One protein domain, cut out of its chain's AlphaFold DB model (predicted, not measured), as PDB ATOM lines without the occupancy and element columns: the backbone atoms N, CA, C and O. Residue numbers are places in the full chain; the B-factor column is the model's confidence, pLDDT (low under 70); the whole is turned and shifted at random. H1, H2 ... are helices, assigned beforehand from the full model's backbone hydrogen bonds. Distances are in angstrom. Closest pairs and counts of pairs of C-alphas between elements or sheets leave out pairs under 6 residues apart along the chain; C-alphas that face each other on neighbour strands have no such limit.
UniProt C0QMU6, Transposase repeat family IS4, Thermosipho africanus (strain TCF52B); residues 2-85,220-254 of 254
ATOM      1  N   ARG A   2     248.711 225.284 279.904       62.16
ATOM      2  CA  ARG A   2     248.049 224.918 281.191       62.16
ATOM      3  C   ARG A   2     247.295 226.082 281.882       62.16
ATOM      4  O   ARG A   2     247.746 227.228 281.802       62.16
ATOM      5  N   ILE A   3     246.166 225.785 282.538       64.12
ATOM      6  CA  ILE A   3     245.433 226.687 283.454       64.12
ATOM      7  C   ILE A   3     246.135 226.649 284.820       64.12
ATOM      8  O   ILE A   3     246.593 225.589 285.238       64.12
ATOM      9  N   ILE A   4     246.269 227.799 285.488       65.44
ATOM     10  CA  ILE A   4     246.893 227.901 286.815       65.44
ATOM     11  C   ILE A   4     245.801 228.293 287.810       65.44
ATOM     12  O   ILE A   4     245.327 229.425 287.781       65.44
ATOM     13  N   HIS A   5     245.416 227.376 288.696       58.56
ATOM     14  CA  HIS A   5     244.523 227.689 289.809       58.56
ATOM     15  C   HIS A   5     245.355 228.175 291.000       58.56
ATOM     16  O   HIS A   5     246.132 227.415 291.570       58.56
ATOM     17  N   LEU A   6     245.207 229.448 291.363       63.59
ATOM     18  CA  LEU A   6     245.834 230.055 292.538       63.59
ATOM     19  C   LEU A   6     244.741 230.642 293.428       63.59
ATOM     20  O   LEU A   6     244.039 231.564 293.015       63.59
ATOM     21  N   LYS A   7     244.614 230.129 294.654       67.12
ATOM     22  CA  LYS A   7     243.772 230.727 295.693       67.12
ATOM     23  C   LYS A   7     244.673 231.531 296.625       67.12
ATOM     24  O   LYS A   7     245.368 230.964 297.459       67.12
ATOM     25  N   ILE A   8     244.687 232.848 296.448       70.50
ATOM     26  CA  ILE A   8     245.440 233.776 297.297       70.50
ATOM     27  C   ILE A   8     244.433 234.470 298.211       70.50
ATOM     28  O   ILE A   8     243.605 235.243 297.736       70.50
ATOM     29  N   ILE A   9     244.489 234.179 299.512       80.31
ATOM     30  CA  ILE A   9     243.635 234.817 300.519       80.31
ATOM     31  C   ILE A   9     244.495 235.835 301.263       80.31
ATOM     32  O   ILE A   9     245.292 235.471 302.121       80.31
ATOM     33  N   ILE A  10     244.361 237.113 300.909       84.06
ATOM     34  CA  ILE A  10     245.049 238.214 301.592       84.06
ATOM     35  C   ILE A  10     243.984 239.162 302.146       84.06
ATOM     36  O   ILE A  10     243.148 239.634 301.372       84.06
ATOM     37  N   PRO A  11     244.007 239.495 303.450       89.12
ATOM     38  CA  PRO A  11     243.080 240.470 304.009       89.12
ATOM     39  C   PRO A  11     243.176 241.819 303.279       89.12
ATOM     40  O   PRO A  11     244.244 242.435 303.225       89.12
ATOM     41  N   GLN A  12     242.055 242.324 302.754       89.06
ATOM     42  CA  GLN A  12     242.043 243.554 301.946       89.06
ATOM     43  C   GLN A  12     242.600 244.769 302.713       89.06
ATOM     44  O   GLN A  12     243.313 245.607 302.158       89.06
ATOM     45  N   LYS A  13     242.325 244.851 304.021       91.06
ATOM     46  CA  LYS A  13     242.854 245.908 304.897       91.06
ATOM     47  C   LYS A  13     244.386 245.888 304.955       91.06
ATOM     48  O   LYS A  13     245.010 246.947 304.897       91.06
ATOM     49  N   LEU A  14     244.986 244.696 305.017       92.12
ATOM     50  CA  LEU A  14     246.436 244.514 305.061       92.12
ATOM     51  C   LEU A  14     247.083 244.962 303.750       92.12
ATOM     52  O   LEU A  14     248.004 245.779 303.771       92.12
ATOM     53  N   ILE A  15     246.584 244.479 302.608       91.56
ATOM     54  CA  ILE A  15     247.188 244.808 301.311       91.56
ATOM     55  C   ILE A  15     247.042 246.295 300.971       91.56
ATOM     56  O   ILE A  15     247.979 246.898 300.446       91.56
ATOM     57  N   ASN A  16     245.919 246.918 301.346       91.06
ATOM     58  CA  ASN A  16     245.729 248.360 301.207       91.06
ATOM     59  C   ASN A  16     246.775 249.135 302.017       91.06
ATOM     60  O   ASN A  16     247.433 250.027 301.478       91.06
ATOM     61  N   LYS A  17     246.976 248.766 303.286       92.69
ATOM     62  CA  LYS A  17     247.934 249.446 304.162       92.69
ATOM     63  C   LYS A  17     249.383 249.234 303.720       92.69
ATOM     64  O   LYS A  17     250.162 250.176 303.682       92.69
ATOM     65  N   LEU A  18     249.749 248.028 303.291       94.00
ATOM     66  CA  LEU A  18     251.072 247.793 302.709       94.00
ATOM     67  C   LEU A  18     251.282 248.593 301.422       94.00
ATOM     68  O   LEU A  18     252.367 249.126 301.204       94.00
ATOM     69  N   SER A  19     250.252 248.729 300.586       92.44
ATOM     70  CA  SER A  19     250.361 249.491 299.343       92.44
ATOM     71  C   SER A  19     250.667 250.972 299.592       92.44
ATOM     72  O   SER A  19     251.573 251.509 298.956       92.44
ATOM     73  N   SER A  20     250.031 251.604 300.586       91.69
ATOM     74  CA  SER A  20     250.323 253.000 300.947       91.69
ATOM     75  C   SER A  20     251.715 253.181 301.557       91.69
ATOM     76  O   SER A  20     252.344 254.220 301.358       91.69
ATOM     77  N   LEU A  21     252.216 252.167 302.265       93.62
ATOM     78  CA  LEU A  21     253.545 252.182 302.867       93.62
ATOM     79  C   LEU A  21     254.680 251.905 301.871       93.62
ATOM     80  O   LEU A  21     255.821 252.261 302.155       93.62
ATOM     81  N   LEU A  22     254.410 251.241 300.745       94.88
ATOM     82  CA  LEU A  22     255.444 250.774 299.812       94.88
ATOM     83  C   LEU A  22     255.509 251.575 298.511       94.88
ATOM     84  O   LEU A  22     256.566 251.611 297.880       94.88
ATOM     85  N   PHE A  23     254.424 252.236 298.111       92.88
ATOM     86  CA  PHE A  23     254.413 253.080 296.921       92.88
ATOM     87  C   PHE A  23     254.716 254.542 297.246       92.88
ATOM     88  O   PHE A  23     254.295 255.100 298.261       92.88
ATOM     89  N   ASP A  24     255.450 255.192 296.351       89.19
ATOM     90  CA  ASP A  24     255.629 256.637 296.398       89.19
ATOM     91  C   ASP A  24     254.387 257.357 295.863       89.19
ATOM     92  O   ASP A  24     253.820 256.990 294.826       89.19
ATOM     93  N   LYS A  25     253.970 258.425 296.559       81.12
ATOM     94  CA  LYS A  25     252.794 259.210 296.170       81.12
ATOM     95  C   LYS A  25     252.990 259.801 294.771       81.12
ATOM     96  O   LYS A  25     253.954 260.514 294.500       81.12
ATOM     97  N   THR A  26     252.026 259.558 293.883       71.56
ATOM     98  CA  THR A  26     251.966 260.222 292.573       71.56
ATOM     99  C   THR A  26     251.161 261.518 292.663       71.56
ATOM    100  O   THR A  26     250.020 261.521 293.138       71.56
ATOM    101  N   LYS A  27     251.729 262.619 292.152       69.69
ATOM    102  CA  LYS A  27     251.002 263.884 291.939       69.69
ATOM    103  C   LYS A  27     250.049 263.816 290.734       69.69
ATOM    104  O   LYS A  27     249.091 264.571 290.670       69.69
ATOM    105  N   ARG A  28     250.280 262.899 289.784       67.38
ATOM    106  CA  ARG A  28     249.478 262.791 288.554       67.38
ATOM    107  C   ARG A  28     248.197 261.995 288.795       67.38
ATOM    108  O   ARG A  28     248.262 260.828 289.191       67.38
ATOM    109  N   MET A  29     247.065 262.629 288.502       60.75
ATOM    110  CA  MET A  29     245.712 262.148 288.792       60.75
ATOM    111  C   MET A  29     245.329 260.893 287.986       60.75
ATOM    112  O   MET A  29     244.834 259.932 288.566       60.75
ATOM    113  N   TYR A  30     245.670 260.824 286.691       61.50
ATOM    114  CA  TYR A  30     245.330 259.681 285.820       61.50
ATOM    115  C   TYR A  30     245.965 258.347 286.254       61.50
ATOM    116  O   TYR A  30     245.480 257.270 285.916       61.50
ATOM    117  N   LEU A  31     247.042 258.400 287.042       63.84
ATOM    118  CA  LEU A  31     247.703 257.216 287.594       63.84
ATOM    119  C   LEU A  31     247.036 256.677 288.862       63.84
ATOM    120  O   LEU A  31     247.444 255.620 289.335       63.84
ATOM    121  N   ARG A  32     246.049 257.395 289.410       68.25
ATOM    122  CA  ARG A  32     245.241 256.974 290.563       68.25
ATOM    123  C   ARG A  32     243.979 256.207 290.158       68.25
ATOM    124  O   ARG A  32     243.257 255.754 291.034       68.25
ATOM    125  N   LYS A  33     243.736 256.017 288.850       82.56
ATOM    126  CA  LYS A  33     242.602 255.230 288.327       82.56
ATOM    127  C   LYS A  33     242.562 253.803 288.891       82.56
ATOM    128  O   LYS A  33     241.489 253.229 289.015       82.56
ATOM    129  N   TYR A  34     243.725 253.237 289.215       87.44
ATOM    130  CA  TYR A  34     243.849 251.889 289.759       87.44
ATOM    131  C   TYR A  34     244.463 251.942 291.158       87.44
ATOM    132  O   TYR A  34     245.496 252.601 291.323       87.44
ATOM    133  N   PRO A  35     243.887 251.232 292.141       88.69
ATOM    134  CA  PRO A  35     244.434 251.203 293.486       88.69
ATOM    135  C   PRO A  35     245.787 250.477 293.544       88.69
ATOM    136  O   PRO A  35     246.036 249.499 292.838       88.69
ATOM    137  N   ASP A  36     246.669 250.957 294.422       90.00
ATOM    138  CA  ASP A  36     248.067 250.524 294.547       90.00
ATOM    139  C   ASP A  36     248.201 249.021 294.847       90.00
ATOM    140  O   ASP A  36     249.118 248.363 294.347       90.00
ATOM    141  N   HIS A  37     247.247 248.452 295.590       90.44
ATOM    142  CA  HIS A  37     247.234 247.030 295.922       90.44
ATOM    143  C   HIS A  37     247.158 246.115 294.688       90.44
ATOM    144  O   HIS A  37     247.698 245.014 294.736       90.44
ATOM    145  N   ILE A  38     246.578 246.554 293.561       91.12
ATOM    146  CA  ILE A  38     246.558 245.752 292.321       91.12
ATOM    147  C   ILE A  38     247.989 245.486 291.837       91.12
ATOM    148  O   ILE A  38     248.313 244.388 291.389       91.12
ATOM    149  N   PHE A  39     248.880 246.470 291.963       92.81
ATOM    150  CA  PHE A  39     250.269 246.337 291.525       92.81
ATOM    151  C   PHE A  39     251.096 245.472 292.485       92.81
ATOM    152  O   PHE A  39     251.986 244.755 292.030       92.81
ATOM    153  N   LEU A  40     250.766 245.474 293.784       93.62
ATOM    154  CA  LEU A  40     251.300 244.495 294.739       93.62
ATOM    155  C   LEU A  40     250.894 243.069 294.355       93.62
ATOM    156  O   LEU A  40     251.756 242.199 294.258       93.62
ATOM    157  N   LEU A  41     249.606 242.841 294.067       91.88
ATOM    158  CA  LEU A  41     249.105 241.531 293.636       91.88
ATOM    159  C   LEU A  41     249.820 241.033 292.379       91.88
ATOM    160  O   LEU A  41     250.167 239.861 292.305       91.88
ATOM    161  N   ILE A  42     250.105 241.913 291.417       93.00
ATOM    162  CA  ILE A  42     250.863 241.549 290.213       93.00
ATOM    163  C   ILE A  42     252.269 241.031 290.566       93.00
ATOM    164  O   ILE A  42     252.679 240.011 290.016       93.00
ATOM    165  N   LEU A  43     252.997 241.679 291.484       93.88
ATOM    166  CA  LEU A  43     254.322 241.208 291.922       93.88
ATOM    167  C   LEU A  43     254.241 239.851 292.636       93.88
ATOM    168  O   LEU A  43     255.044 238.962 292.354       93.88
ATOM    169  N   ILE A  44     253.248 239.675 293.514       93.12
ATOM    170  CA  ILE A  44     252.988 238.401 294.205       93.12
ATOM    171  C   ILE A  44     252.708 237.303 293.179       93.12
ATOM    172  O   ILE A  44     253.310 236.234 293.228       93.12
ATOM    173  N   LEU A  45     251.851 237.578 292.196       91.94
ATOM    174  CA  LEU A  45     251.521 236.628 291.141       91.94
ATOM    175  C   LEU A  45     252.739 236.268 290.294       91.94
ATOM    176  O   LEU A  45     252.916 235.089 289.999       91.94
ATOM    177  N   MET A  46     253.596 237.228 289.927       91.06
ATOM    178  CA  MET A  46     254.844 236.930 289.208       91.06
ATOM    179  C   MET A  46     255.706 235.922 289.972       91.06
ATOM    180  O   MET A  46     256.209 234.973 289.371       91.06
ATOM    181  N   TYR A  47     255.834 236.103 291.290       91.62
ATOM    182  CA  TYR A  47     256.586 235.193 292.148       91.62
ATOM    183  C   TYR A  47     255.911 233.818 292.273       91.62
ATOM    184  O   TYR A  47     256.529 232.807 291.942       91.62
ATOM    185  N   LEU A  48     254.638 233.769 292.678       90.19
ATOM    186  CA  LEU A  48     253.916 232.518 292.946       90.19
ATOM    187  C   LEU A  48     253.703 231.659 291.694       90.19
ATOM    188  O   LEU A  48     253.744 230.436 291.764       90.19
ATOM    189  N   THR A  49     253.502 232.282 290.530       88.69
ATOM    190  CA  THR A  49     253.361 231.564 289.249       88.69
ATOM    191  C   THR A  49     254.702 231.200 288.613       88.69
ATOM    192  O   THR A  49     254.725 230.523 287.582       88.69
ATOM    193  N   ASN A  50     255.817 231.691 289.169       86.88
ATOM    194  CA  ASN A  50     257.141 231.657 288.553       86.88
ATOM    195  C   ASN A  50     257.159 232.239 287.115       86.88
ATOM    196  O   ASN A  50     257.949 231.833 286.258       86.88
ATOM    197  N   ILE A  51     256.266 233.194 286.812       88.56
ATOM    198  CA  ILE A  51     256.233 233.890 285.522       88.56
ATOM    199  C   ILE A  51     257.126 235.130 285.603       88.56
ATOM    200  O   ILE A  51     256.720 236.205 286.036       88.56
ATOM    201  N   GLN A  52     258.345 234.995 285.091       82.69
ATOM    202  CA  GLN A  52     259.366 236.048 285.157       82.69
ATOM    203  C   GLN A  52     259.144 237.199 284.167       82.69
ATOM    204  O   GLN A  52     259.661 238.296 284.350       82.69
ATOM    205  N   SER A  53     258.352 236.988 283.113       86.56
ATOM    206  CA  SER A  53     258.087 238.009 282.097       86.56
ATOM    207  C   SER A  53     256.750 238.700 282.340       86.56
ATOM    208  O   SER A  53     255.700 238.069 282.208       86.56
ATOM    209  N   MET A  54     256.773 240.021 282.551       88.94
ATOM    210  CA  MET A  54     255.557 240.840 282.655       88.94
ATOM    211  C   MET A  54     254.640 240.672 281.435       88.94
ATOM    212  O   MET A  54     253.430 240.549 281.569       88.94
ATOM    213  N   ARG A  55     255.206 240.593 280.221       90.06
ATOM    214  CA  ARG A  55     254.429 240.349 278.991       90.06
ATOM    215  C   ARG A  55     253.734 238.988 279.021       90.06
ATOM    216  O   ARG A  55     252.633 238.857 278.496       90.06
ATOM    217  N   ARG A  56     254.389 237.964 279.571       90.50
ATOM    218  CA  ARG A  56     253.801 236.630 279.695       90.50
ATOM    219  C   ARG A  56     252.710 236.620 280.760       90.50
ATOM    220  O   ARG A  56     251.625 236.160 280.438       90.50
ATOM    221  N   LEU A  57     252.953 237.182 281.946       91.81
ATOM    222  CA  LEU A  57     251.932 237.266 282.995       91.81
ATOM    223  C   LEU A  57     250.701 238.030 282.496       91.81
ATOM    224  O   LEU A  57     249.582 237.564 282.662       91.81
ATOM    225  N   TYR A  58     250.912 239.151 281.802       92.81
ATOM    226  CA  TYR A  58     249.826 239.954 281.249       92.81
ATOM    227  C   TYR A  58     248.925 239.170 280.288       92.81
ATOM    228  O   TYR A  58     247.711 239.307 280.356       92.81
ATOM    229  N   ARG A  59     249.493 238.304 279.437       92.12
ATOM    230  CA  ARG A  59     248.692 237.414 278.579       92.12
ATOM    231  C   ARG A  59     247.832 236.456 279.400       92.12
ATOM    232  O   ARG A  59     246.654 236.333 279.129       92.12
ATOM    233  N   TYR A  60     248.386 235.854 280.453       90.88
ATOM    234  CA  TYR A  60     247.609 234.969 281.330       90.88
ATOM    235  C   TYR A  60     246.459 235.703 282.039       90.88
ATOM    236  O   TYR A  60     245.416 235.097 282.273       90.88
ATOM    237  N   LEU A  61     246.648 236.985 282.371       90.44
ATOM    238  CA  LEU A  61     245.612 237.835 282.963       90.44
ATOM    239  C   LEU A  61     244.508 238.184 281.952       90.44
ATOM    240  O   LEU A  61     243.333 238.085 282.283       90.44
ATOM    241  N   VAL A  62     244.879 238.552 280.720       89.88
ATOM    242  CA  VAL A  62     243.923 238.866 279.638       89.88
ATOM    243  C   VAL A  62     243.133 237.630 279.208       89.88
ATOM    244  O   VAL A  62     241.922 237.710 279.055       89.88
ATOM    245  N   ASP A  63     243.792 236.475 279.100       88.38
ATOM    246  CA  ASP A  63     243.170 235.197 278.725       88.38
ATOM    247  C   ASP A  63     242.246 234.632 279.828       88.38
ATOM    248  O   ASP A  63     241.779 233.498 279.727       88.38
ATOM    249  N   GLY A  64     242.050 235.349 280.943       82.06
ATOM    250  CA  GLY A  64     241.188 234.932 282.053       82.06
ATOM    251  C   GLY A  64     241.710 233.745 282.870       82.06
ATOM    252  O   GLY A  64     241.010 233.259 283.761       82.06
ATOM    253  N   ARG A  65     242.947 233.288 282.617       82.88
ATOM    254  CA  ARG A  65     243.589 232.179 283.351       82.88
ATOM    255  C   ARG A  65     243.924 232.563 284.788       82.88
ATOM    256  O   ARG A  65     244.012 231.694 285.645       82.88
ATOM    257  N   ILE A  66     244.146 233.854 285.028       82.31
ATOM    258  CA  ILE A  66     244.287 234.465 286.349       82.31
ATOM    259  C   ILE A  66     243.335 235.657 286.373       82.31
ATOM    260  O   ILE A  66     243.417 236.528 285.508       82.31
ATOM    261  N   ARG A  67     242.432 235.710 287.353       79.12
ATOM    262  CA  ARG A  67     241.425 236.774 287.442       79.12
ATOM    263  C   ARG A  67     241.914 237.906 288.345       79.12
ATOM    264  O   ARG A  67     242.228 237.679 289.507       79.12
ATOM    265  N   ILE A  68     241.939 239.123 287.808       81.12
ATOM    266  CA  ILE A  68     242.085 240.377 288.559       81.12
ATOM    267  C   ILE A  68     240.980 241.314 288.075       81.12
ATOM    268  O   ILE A  68     240.844 241.537 286.872       81.12
ATOM    269  N   SER A  69     240.199 241.872 288.997       78.69
ATOM    270  CA  SER A  69     239.212 242.906 288.678       78.69
ATOM    271  C   SER A  69     239.909 244.166 288.160       78.69
ATOM    272  O   SER A  69     240.872 244.625 288.776       78.69
ATOM    273  N   ASN A  70     239.397 244.764 287.081       83.44
ATOM    274  CA  ASN A  70     239.901 246.024 286.522       83.44
ATOM    275  C   ASN A  70     241.400 245.983 286.170       83.44
ATOM    276  O   ASN A  70     242.183 246.812 286.638       83.44
ATOM    277  N   LEU A  71     241.801 245.011 285.342       89.38
ATOM    278  CA  LEU A  71     243.181 244.840 284.881       89.38
ATOM    279  C   LEU A  71     243.716 246.127 284.205       89.38
ATOM    280  O   LEU A  71     243.218 246.511 283.145       89.38
ATOM    281  N   PRO A  72     244.750 246.790 284.763       90.69
ATOM    282  CA  PRO A  72     245.353 247.964 284.137       90.69
ATOM    283  C   PRO A  72     246.119 247.587 282.871       90.69
ATOM    284  O   PRO A  72     246.643 246.483 282.782       90.69
ATOM    285  N   SER A  73     246.313 248.528 281.941       91.19
ATOM    286  CA  SER A  73     247.164 248.278 280.769       91.19
ATOM    287  C   SER A  73     248.599 247.900 281.169       91.19
ATOM    288  O   SER A  73     249.126 248.366 282.185       91.19
ATOM    289  N   ARG A  74     249.303 247.134 280.328       90.81
ATOM    290  CA  ARG A  74     250.719 246.783 280.558       90.81
ATOM    291  C   ARG A  74     251.619 248.012 280.759       90.81
ATOM    292  O   ARG A  74     252.540 247.966 281.573       90.81
ATOM    293  N   GLN A  75     251.363 249.104 280.033       89.19
ATOM    294  CA  GLN A  75     252.096 250.363 280.208       89.19
ATOM    295  C   GLN A  75     251.830 250.973 281.589       89.19
ATOM    296  O   GLN A  75     252.770 251.391 282.267       89.19
ATOM    297  N   THR A  76     250.572 250.964 282.034       89.88
ATOM    298  CA  THR A  76     250.183 251.412 283.374       89.88
ATOM    299  C   THR A  76     250.871 250.582 284.454       89.88
ATOM    300  O   THR A  76     251.441 251.158 285.375       89.88
ATOM    301  N   ILE A  77     250.896 249.250 284.316       91.25
ATOM    302  CA  ILE A  77     251.597 248.352 285.246       91.25
ATOM    303  C   ILE A  77     253.079 248.713 285.330       91.25
ATOM    304  O   ILE A  77     253.591 248.953 286.421       91.25
ATOM    305  N   HIS A  78     253.759 248.819 284.184       88.44
ATOM    306  CA  HIS A  78     255.175 249.187 284.138       88.44
ATOM    307  C   HIS A  78     255.445 250.530 284.819       88.44
ATOM    308  O   HIS A  78     256.358 250.643 285.634       88.44
ATOM    309  N   TYR A  79     254.635 251.548 284.520       88.56
ATOM    310  CA  TYR A  79     254.785 252.871 285.119       88.56
ATOM    311  C   TYR A  79     254.592 252.830 286.637       88.56
ATOM    312  O   TYR A  79     255.357 253.438 287.384       88.56
ATOM    313  N   ARG A  80     253.556 252.130 287.103       89.44
ATOM    314  CA  ARG A  80     253.192 252.089 288.518       89.44
ATOM    315  C   ARG A  80     254.209 251.293 289.320       89.44
ATOM    316  O   ARG A  80     254.649 251.787 290.348       89.44
ATOM    317  N   LEU A  81     254.699 250.162 288.813       90.94
ATOM    318  CA  LEU A  81     255.760 249.393 289.473       90.94
ATOM    319  C   LEU A  81     257.077 250.168 289.623       90.94
ATOM    320  O   LEU A  81     257.802 249.916 290.576       90.94
ATOM    321  N   LYS A  82     257.373 251.162 288.772       89.12
ATOM    322  CA  LYS A  82     258.519 252.070 289.001       89.12
ATOM    323  C   LYS A  82     258.385 252.930 290.263       89.12
ATOM    324  O   LYS A  82     259.377 253.492 290.707       89.12
ATOM    325  N   ARG A  83     257.172 253.087 290.798       90.31
ATOM    326  CA  ARG A  83     256.890 253.827 292.039       90.31
ATOM    327  C   ARG A  83     256.911 252.934 293.276       90.31
ATOM    328  O   ARG A  83     256.768 253.451 294.378       90.31
ATOM    329  N   PHE A  84     257.055 251.621 293.103       93.81
ATOM    330  CA  PHE A  84     257.296 250.726 294.223       93.81
ATOM    331  C   PHE A  84     258.689 251.018 294.786       93.81
ATOM    332  O   PHE A  84     259.691 250.934 294.072       93.81
ATOM    333  N   SER A  85     258.767 251.347 296.071       94.50
ATOM    334  CA  SER A  85     260.026 251.696 296.712       94.50
ATOM    335  C   SER A  85     260.691 250.461 297.319       94.50
ATOM    336  O   SER A  85     260.328 250.007 298.407       94.50
ATOM    337  N   LYS A 220     269.027 244.430 280.324       88.62
ATOM    338  CA  LYS A 220     267.901 245.225 280.820       88.62
ATOM    339  C   LYS A 220     266.710 244.341 281.181       88.62
ATOM    340  O   LYS A 220     266.068 244.558 282.209       88.62
ATOM    341  N   THR A 221     266.416 243.347 280.344       87.50
ATOM    342  CA  THR A 221     265.340 242.388 280.603       87.50
ATOM    343  C   THR A 221     265.707 241.511 281.787       87.50
ATOM    344  O   THR A 221     264.894 241.385 282.695       87.50
ATOM    345  N   LEU A 222     266.937 240.992 281.831       88.38
ATOM    346  CA  LEU A 222     267.418 240.172 282.939       88.38
ATOM    347  C   LEU A 222     267.288 240.908 284.284       88.38
ATOM    348  O   LEU A 222     266.648 240.405 285.207       88.38
ATOM    349  N   LYS A 223     267.796 242.146 284.361       90.62
ATOM    350  CA  LYS A 223     267.694 243.026 285.537       90.62
ATOM    351  C   LYS A 223     266.246 243.224 285.985       90.62
ATOM    352  O   LYS A 223     265.949 243.111 287.174       90.62
ATOM    353  N   ALA A 224     265.335 243.488 285.049       89.69
ATOM    354  CA  ALA A 224     263.918 243.668 285.357       89.69
ATOM    355  C   ALA A 224     263.263 242.378 285.883       89.69
ATOM    356  O   ALA A 224     262.514 242.432 286.856       89.69
ATOM    357  N   GLN A 225     263.564 241.224 285.277       89.31
ATOM    358  CA  GLN A 225     263.009 239.935 285.700       89.31
ATOM    359  C   GLN A 225     263.473 239.542 287.104       89.31
ATOM    360  O   GLN A 225     262.635 239.190 287.933       89.31
ATOM    361  N   ILE A 226     264.777 239.672 287.389       91.38
ATOM    362  CA  ILE A 226     265.329 239.457 288.735       91.38
ATOM    363  C   ILE A 226     264.625 240.387 289.720       91.38
ATOM    364  O   ILE A 226     264.088 239.934 290.724       91.38
ATOM    365  N   THR A 227     264.562 241.682 289.404       93.12
ATOM    366  CA  THR A 227     263.974 242.682 290.301       93.12
ATOM    367  C   THR A 227     262.528 242.346 290.657       93.12
ATOM    368  O   THR A 227     262.191 242.313 291.836       93.12
ATOM    369  N   TYR A 228     261.666 242.057 289.678       91.94
ATOM    370  CA  TYR A 228     260.263 241.748 289.965       91.94
ATOM    371  C   TYR A 228     260.080 240.438 290.726       91.94
ATOM    372  O   TYR A 228     259.235 240.377 291.616       91.94
ATOM    373  N   MET A 229     260.880 239.415 290.420       91.69
ATOM    374  CA  MET A 229     260.846 238.151 291.152       91.69
ATOM    375  C   MET A 229     261.239 238.343 292.620       91.69
ATOM    376  O   MET A 229     260.526 237.877 293.506       91.69
ATOM    377  N   LEU A 230     262.346 239.043 292.880       95.06
ATOM    378  CA  LEU A 230     262.844 239.271 294.235       95.06
ATOM    379  C   LEU A 230     261.907 240.183 295.039       95.06
ATOM    380  O   LEU A 230     261.605 239.873 296.188       95.06
ATOM    381  N   LEU A 231     261.355 241.237 294.428       95.81
ATOM    382  CA  LEU A 231     260.326 242.068 295.064       95.81
ATOM    383  C   LEU A 231     259.051 241.274 295.377       95.81
ATOM    384  O   LEU A 231     258.479 241.430 296.454       95.81
ATOM    385  N   GLY A 232     258.604 240.418 294.453       95.12
ATOM    386  CA  GLY A 232     257.455 239.540 294.669       95.12
ATOM    387  C   GLY A 232     257.685 238.555 295.813       95.12
ATOM    388  O   GLY A 232     256.792 238.362 296.637       95.12
ATOM    389  N   MET A 233     258.892 237.993 295.919       95.25
ATOM    390  CA  MET A 233     259.290 237.124 297.029       95.25
ATOM    391  C   MET A 233     259.257 237.862 298.371       95.25
ATOM    392  O   MET A 233     258.598 237.402 299.300       95.25
ATOM    393  N   GLN A 234     259.921 239.018 298.454       97.31
ATOM    394  CA  GLN A 234     259.948 239.867 299.650       97.31
ATOM    395  C   GLN A 234     258.543 240.223 300.133       97.31
ATOM    396  O   GLN A 234     258.224 240.102 301.312       97.31
ATOM    397  N   LEU A 235     257.688 240.633 299.197       96.50
ATOM    398  CA  LEU A 235     256.315 241.019 299.477       96.50
ATOM    399  C   LEU A 235     255.464 239.839 299.951       96.50
ATOM    400  O   LEU A 235     254.691 239.992 300.893       96.50
ATOM    401  N   THR A 236     255.611 238.678 299.312       95.12
ATOM    402  CA  THR A 236     254.889 237.459 299.701       95.12
ATOM    403  C   THR A 236     255.262 237.060 301.124       95.12
ATOM    404  O   THR A 236     254.371 236.850 301.940       95.12
ATOM    405  N   PHE A 237     256.560 237.052 301.444       95.62
ATOM    406  CA  PHE A 237     257.044 236.727 302.784       95.62
ATOM    407  C   PHE A 237     256.549 237.728 303.839       95.62
ATOM    408  O   PHE A 237     256.056 237.336 304.896       95.62
ATOM    409  N   LEU A 238     256.626 239.031 303.544       96.00
ATOM    410  CA  LEU A 238     256.150 240.076 304.451       96.00
ATOM    411  C   LEU A 238     254.652 239.935 304.745       96.00
ATOM    412  O   LEU A 238     254.238 240.038 305.895       96.00
ATOM    413  N   ILE A 239     253.834 239.715 303.712       95.00
ATOM    414  CA  ILE A 239     252.386 239.538 303.871       95.00
ATOM    415  C   ILE A 239     252.091 238.306 304.715       95.00
ATOM    416  O   ILE A 239     251.309 238.405 305.656       95.00
ATOM    417  N   ASP A 240     252.730 237.182 304.401       94.50
ATOM    418  CA  ASP A 240     252.543 235.929 305.124       94.50
ATOM    419  C   ASP A 240     252.886 236.082 306.612       94.50
ATOM    420  O   ASP A 240     252.076 235.756 307.481       94.50
ATOM    421  N   THR A 241     254.017 236.724 306.915       94.88
ATOM    422  CA  THR A 241     254.419 237.031 308.295       94.88
ATOM    423  C   THR A 241     253.365 237.878 309.007       94.88
ATOM    424  O   THR A 241     253.009 237.601 310.146       94.88
ATOM    425  N   LEU A 242     252.850 238.929 308.366       94.62
ATOM    426  CA  LEU A 242     251.891 239.841 308.997       94.62
ATOM    427  C   LEU A 242     250.499 239.227 309.170       94.62
ATOM    428  O   LEU A 242     249.759 239.664 310.049       94.62
ATOM    429  N   ILE A 243     250.140 238.240 308.350       94.00
ATOM    430  CA  ILE A 243     248.924 237.445 308.539       94.00
ATOM    431  C   ILE A 243     249.068 236.574 309.791       94.00
ATOM    432  O   ILE A 243     248.179 236.591 310.640       94.00
ATOM    433  N   HIS A 244     250.194 235.873 309.940       94.25
ATOM    434  CA  HIS A 244     250.438 234.973 311.073       94.25
ATOM    435  C   HIS A 244     250.790 235.711 312.373       94.25
ATOM    436  O   HIS A 244     250.468 235.252 313.468       94.25
ATOM    437  N   HIS A 245     251.390 236.897 312.270       94.44
ATOM    438  CA  HIS A 245     251.806 237.719 313.404       94.44
ATOM    439  C   HIS A 245     251.344 239.181 313.257       94.44
ATOM    440  O   HIS A 245     252.170 240.090 313.117       94.44
ATOM    441  N   PRO A 246     250.032 239.472 313.370       91.50
ATOM    442  CA  PRO A 246     249.491 240.817 313.137       91.50
ATOM    443  C   PRO A 246     250.079 241.902 314.048       91.50
ATOM    444  O   PRO A 246     250.185 243.063 313.650       91.50
ATOM    445  N   LYS A 247     250.518 241.535 315.262       92.31
ATOM    446  CA  LYS A 247     251.176 242.451 316.210       92.31
ATOM    447  C   LYS A 247     252.460 243.061 315.641       92.31
ATOM    448  O   LYS A 247     252.830 244.156 316.056       92.31
ATOM    449  N   LEU A 248     253.117 242.400 314.681       92.69
ATOM    450  CA  LEU A 248     254.325 242.917 314.039       92.69
ATOM    451  C   LEU A 248     254.057 244.132 313.148       92.69
ATOM    452  O   LEU A 248     254.978 244.891 312.852       92.69
ATOM    453  N   PHE A 249     252.794 244.378 312.781       90.56
ATOM    454  CA  PHE A 249     252.425 245.522 311.959       90.56
ATOM    455  C   PHE A 249     252.887 246.857 312.576       90.56
ATOM    456  O   PHE A 249     253.326 247.752 311.856       90.56
ATOM    457  N   ARG A 250     252.872 246.976 313.912       89.88
ATOM    458  CA  ARG A 250     253.306 248.190 314.630       89.88
ATOM    459  C   ARG A 250     254.757 248.591 314.340       89.88
ATOM    460  O   ARG A 250     255.085 249.770 314.387       89.88
ATOM    461  N   PHE A 251     255.618 247.628 314.008       87.56
ATOM    462  CA  PHE A 251     257.035 247.881 313.745       87.56
ATOM    463  C   PHE A 251     257.294 248.396 312.327       87.56
ATOM    464  O   PHE A 251     258.313 249.036 312.084       87.56
ATOM    465  N   ILE A 252     256.370 248.160 311.392       87.88
ATOM    466  CA  ILE A 252     256.522 248.561 309.988       87.88
ATOM    467  C   ILE A 252     255.665 249.763 309.591       87.88
ATOM    468  O   ILE A 252     255.787 250.231 308.460       87.88
ATOM    469  N   ASP A 253     254.786 250.237 310.470       77.38
ATOM    470  CA  ASP A 253     253.962 251.430 310.235       77.38
ATOM    471  C   ASP A 253     254.754 252.739 310.425       77.38
ATOM    472  O   ASP A 253     254.338 253.784 309.933       77.38
ATOM    473  N   SER A 254     255.913 252.655 311.095       60.34
ATOM    474  CA  SER A 254     256.859 253.752 311.352       60.34
ATOM    475  C   SER A 254     257.924 253.935 310.273       60.34
ATOM    476  O   SER A 254     258.394 252.931 309.675       60.34
TER     477      SER A 254
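Overview. This is residues 2 to 85 and 220 to 254 of the 254 residues of the protein "Transposase repeat family IS4" of Thermosipho africanus (strain TCF52B) (UniProt C0QMU6). A helix of 13 residues, H3, makes the core and is crossed about squarely by the long helix H6. H1 packs on the first part of H3, H5 meets H3 at one residue, and H4 packs on H5; H7 folds back after H6, near H1, and H2 lies far from the core. The 119 printed residues hold seven named helices, H1 to H7 in that order, and no named strand: an all-helix domain. It is compact, with a radius of gyration of the C-alphas of 14.2 A and spans of 38 by 35 by 29 A.

Arrangement. H1, residues 12 to 22, touches H3, residues 36 to 48, about perpendicular at 85 degrees; H3 touches H1 with residues 36 to 40 alone, and the closest C-alphas, of Ser 19 and His 37, are 5.2 A apart. H2, residues 29 to 32, is close to but not clearly touching H5, residues 74 to 81, with the C-alphas of Leu 31 and Arg 80 closest at 7.6 A. H3 is the hub, touching three helices, and the packing is mostly crossed. H3 and H5 only just touch, with 3 pairs of C-alphas within 8 A, through residue 39 of H3 alone; the closest C-alphas, of Phe 39 and Leu 81, are 6.6 A apart. H4, residues 54 to 62, and H5 also only just touch, with 3 such pairs, the C-alphas of Tyr 58 and Arg 74 closest at 6.9 A; they run opposite ways at a steep tilt of 61 degrees. H6, residues 220 to 244, touches H3 with residues 228 to 236 alone, about perpendicular at 78 degrees, and the C-alphas of Leu 43 and Gly 232 are closest at 4.5 A. H7, residues 246 to 252, is near H1, and is close to but not clearly touching H6, with the C-alphas of Leu 242 and Leu 248 closest at 6.4 A. Every O i to N i+4 pair is within hydrogen-bond range in H1, H3, H4, H5 and H6; H2 is too short for one, and H7 has 0 of 3, but 3 of 4 O i to N i+3 pairs.

Along the chain. H1 begins at C-alpha 12 (242.043, 243.554, 301.946) and is 15.4 A long from first to last C-alpha. H3 is 19.0 A long, H4 12.2 A and H5 10.6 A. H6 is 36.4 A long, from C-alpha 220 (267.901, 245.225, 280.820). H7, 10.9 A long, ends at C-alpha 252 (256.522, 248.561, 309.988).

Size, cuts and confidence. The C-alphas farthest apart, of Arg 2 and Ser 254, are 42.6 A apart. Residues 86 to 219 are not printed, and C-alphas 85 and 220 are 18.9 A apart across this cut. The link from H4 to H5 is long. Mean pLDDT of the printed part is 87.1; it is under 70 at residues 2 to 7, 27 to 32 and 254.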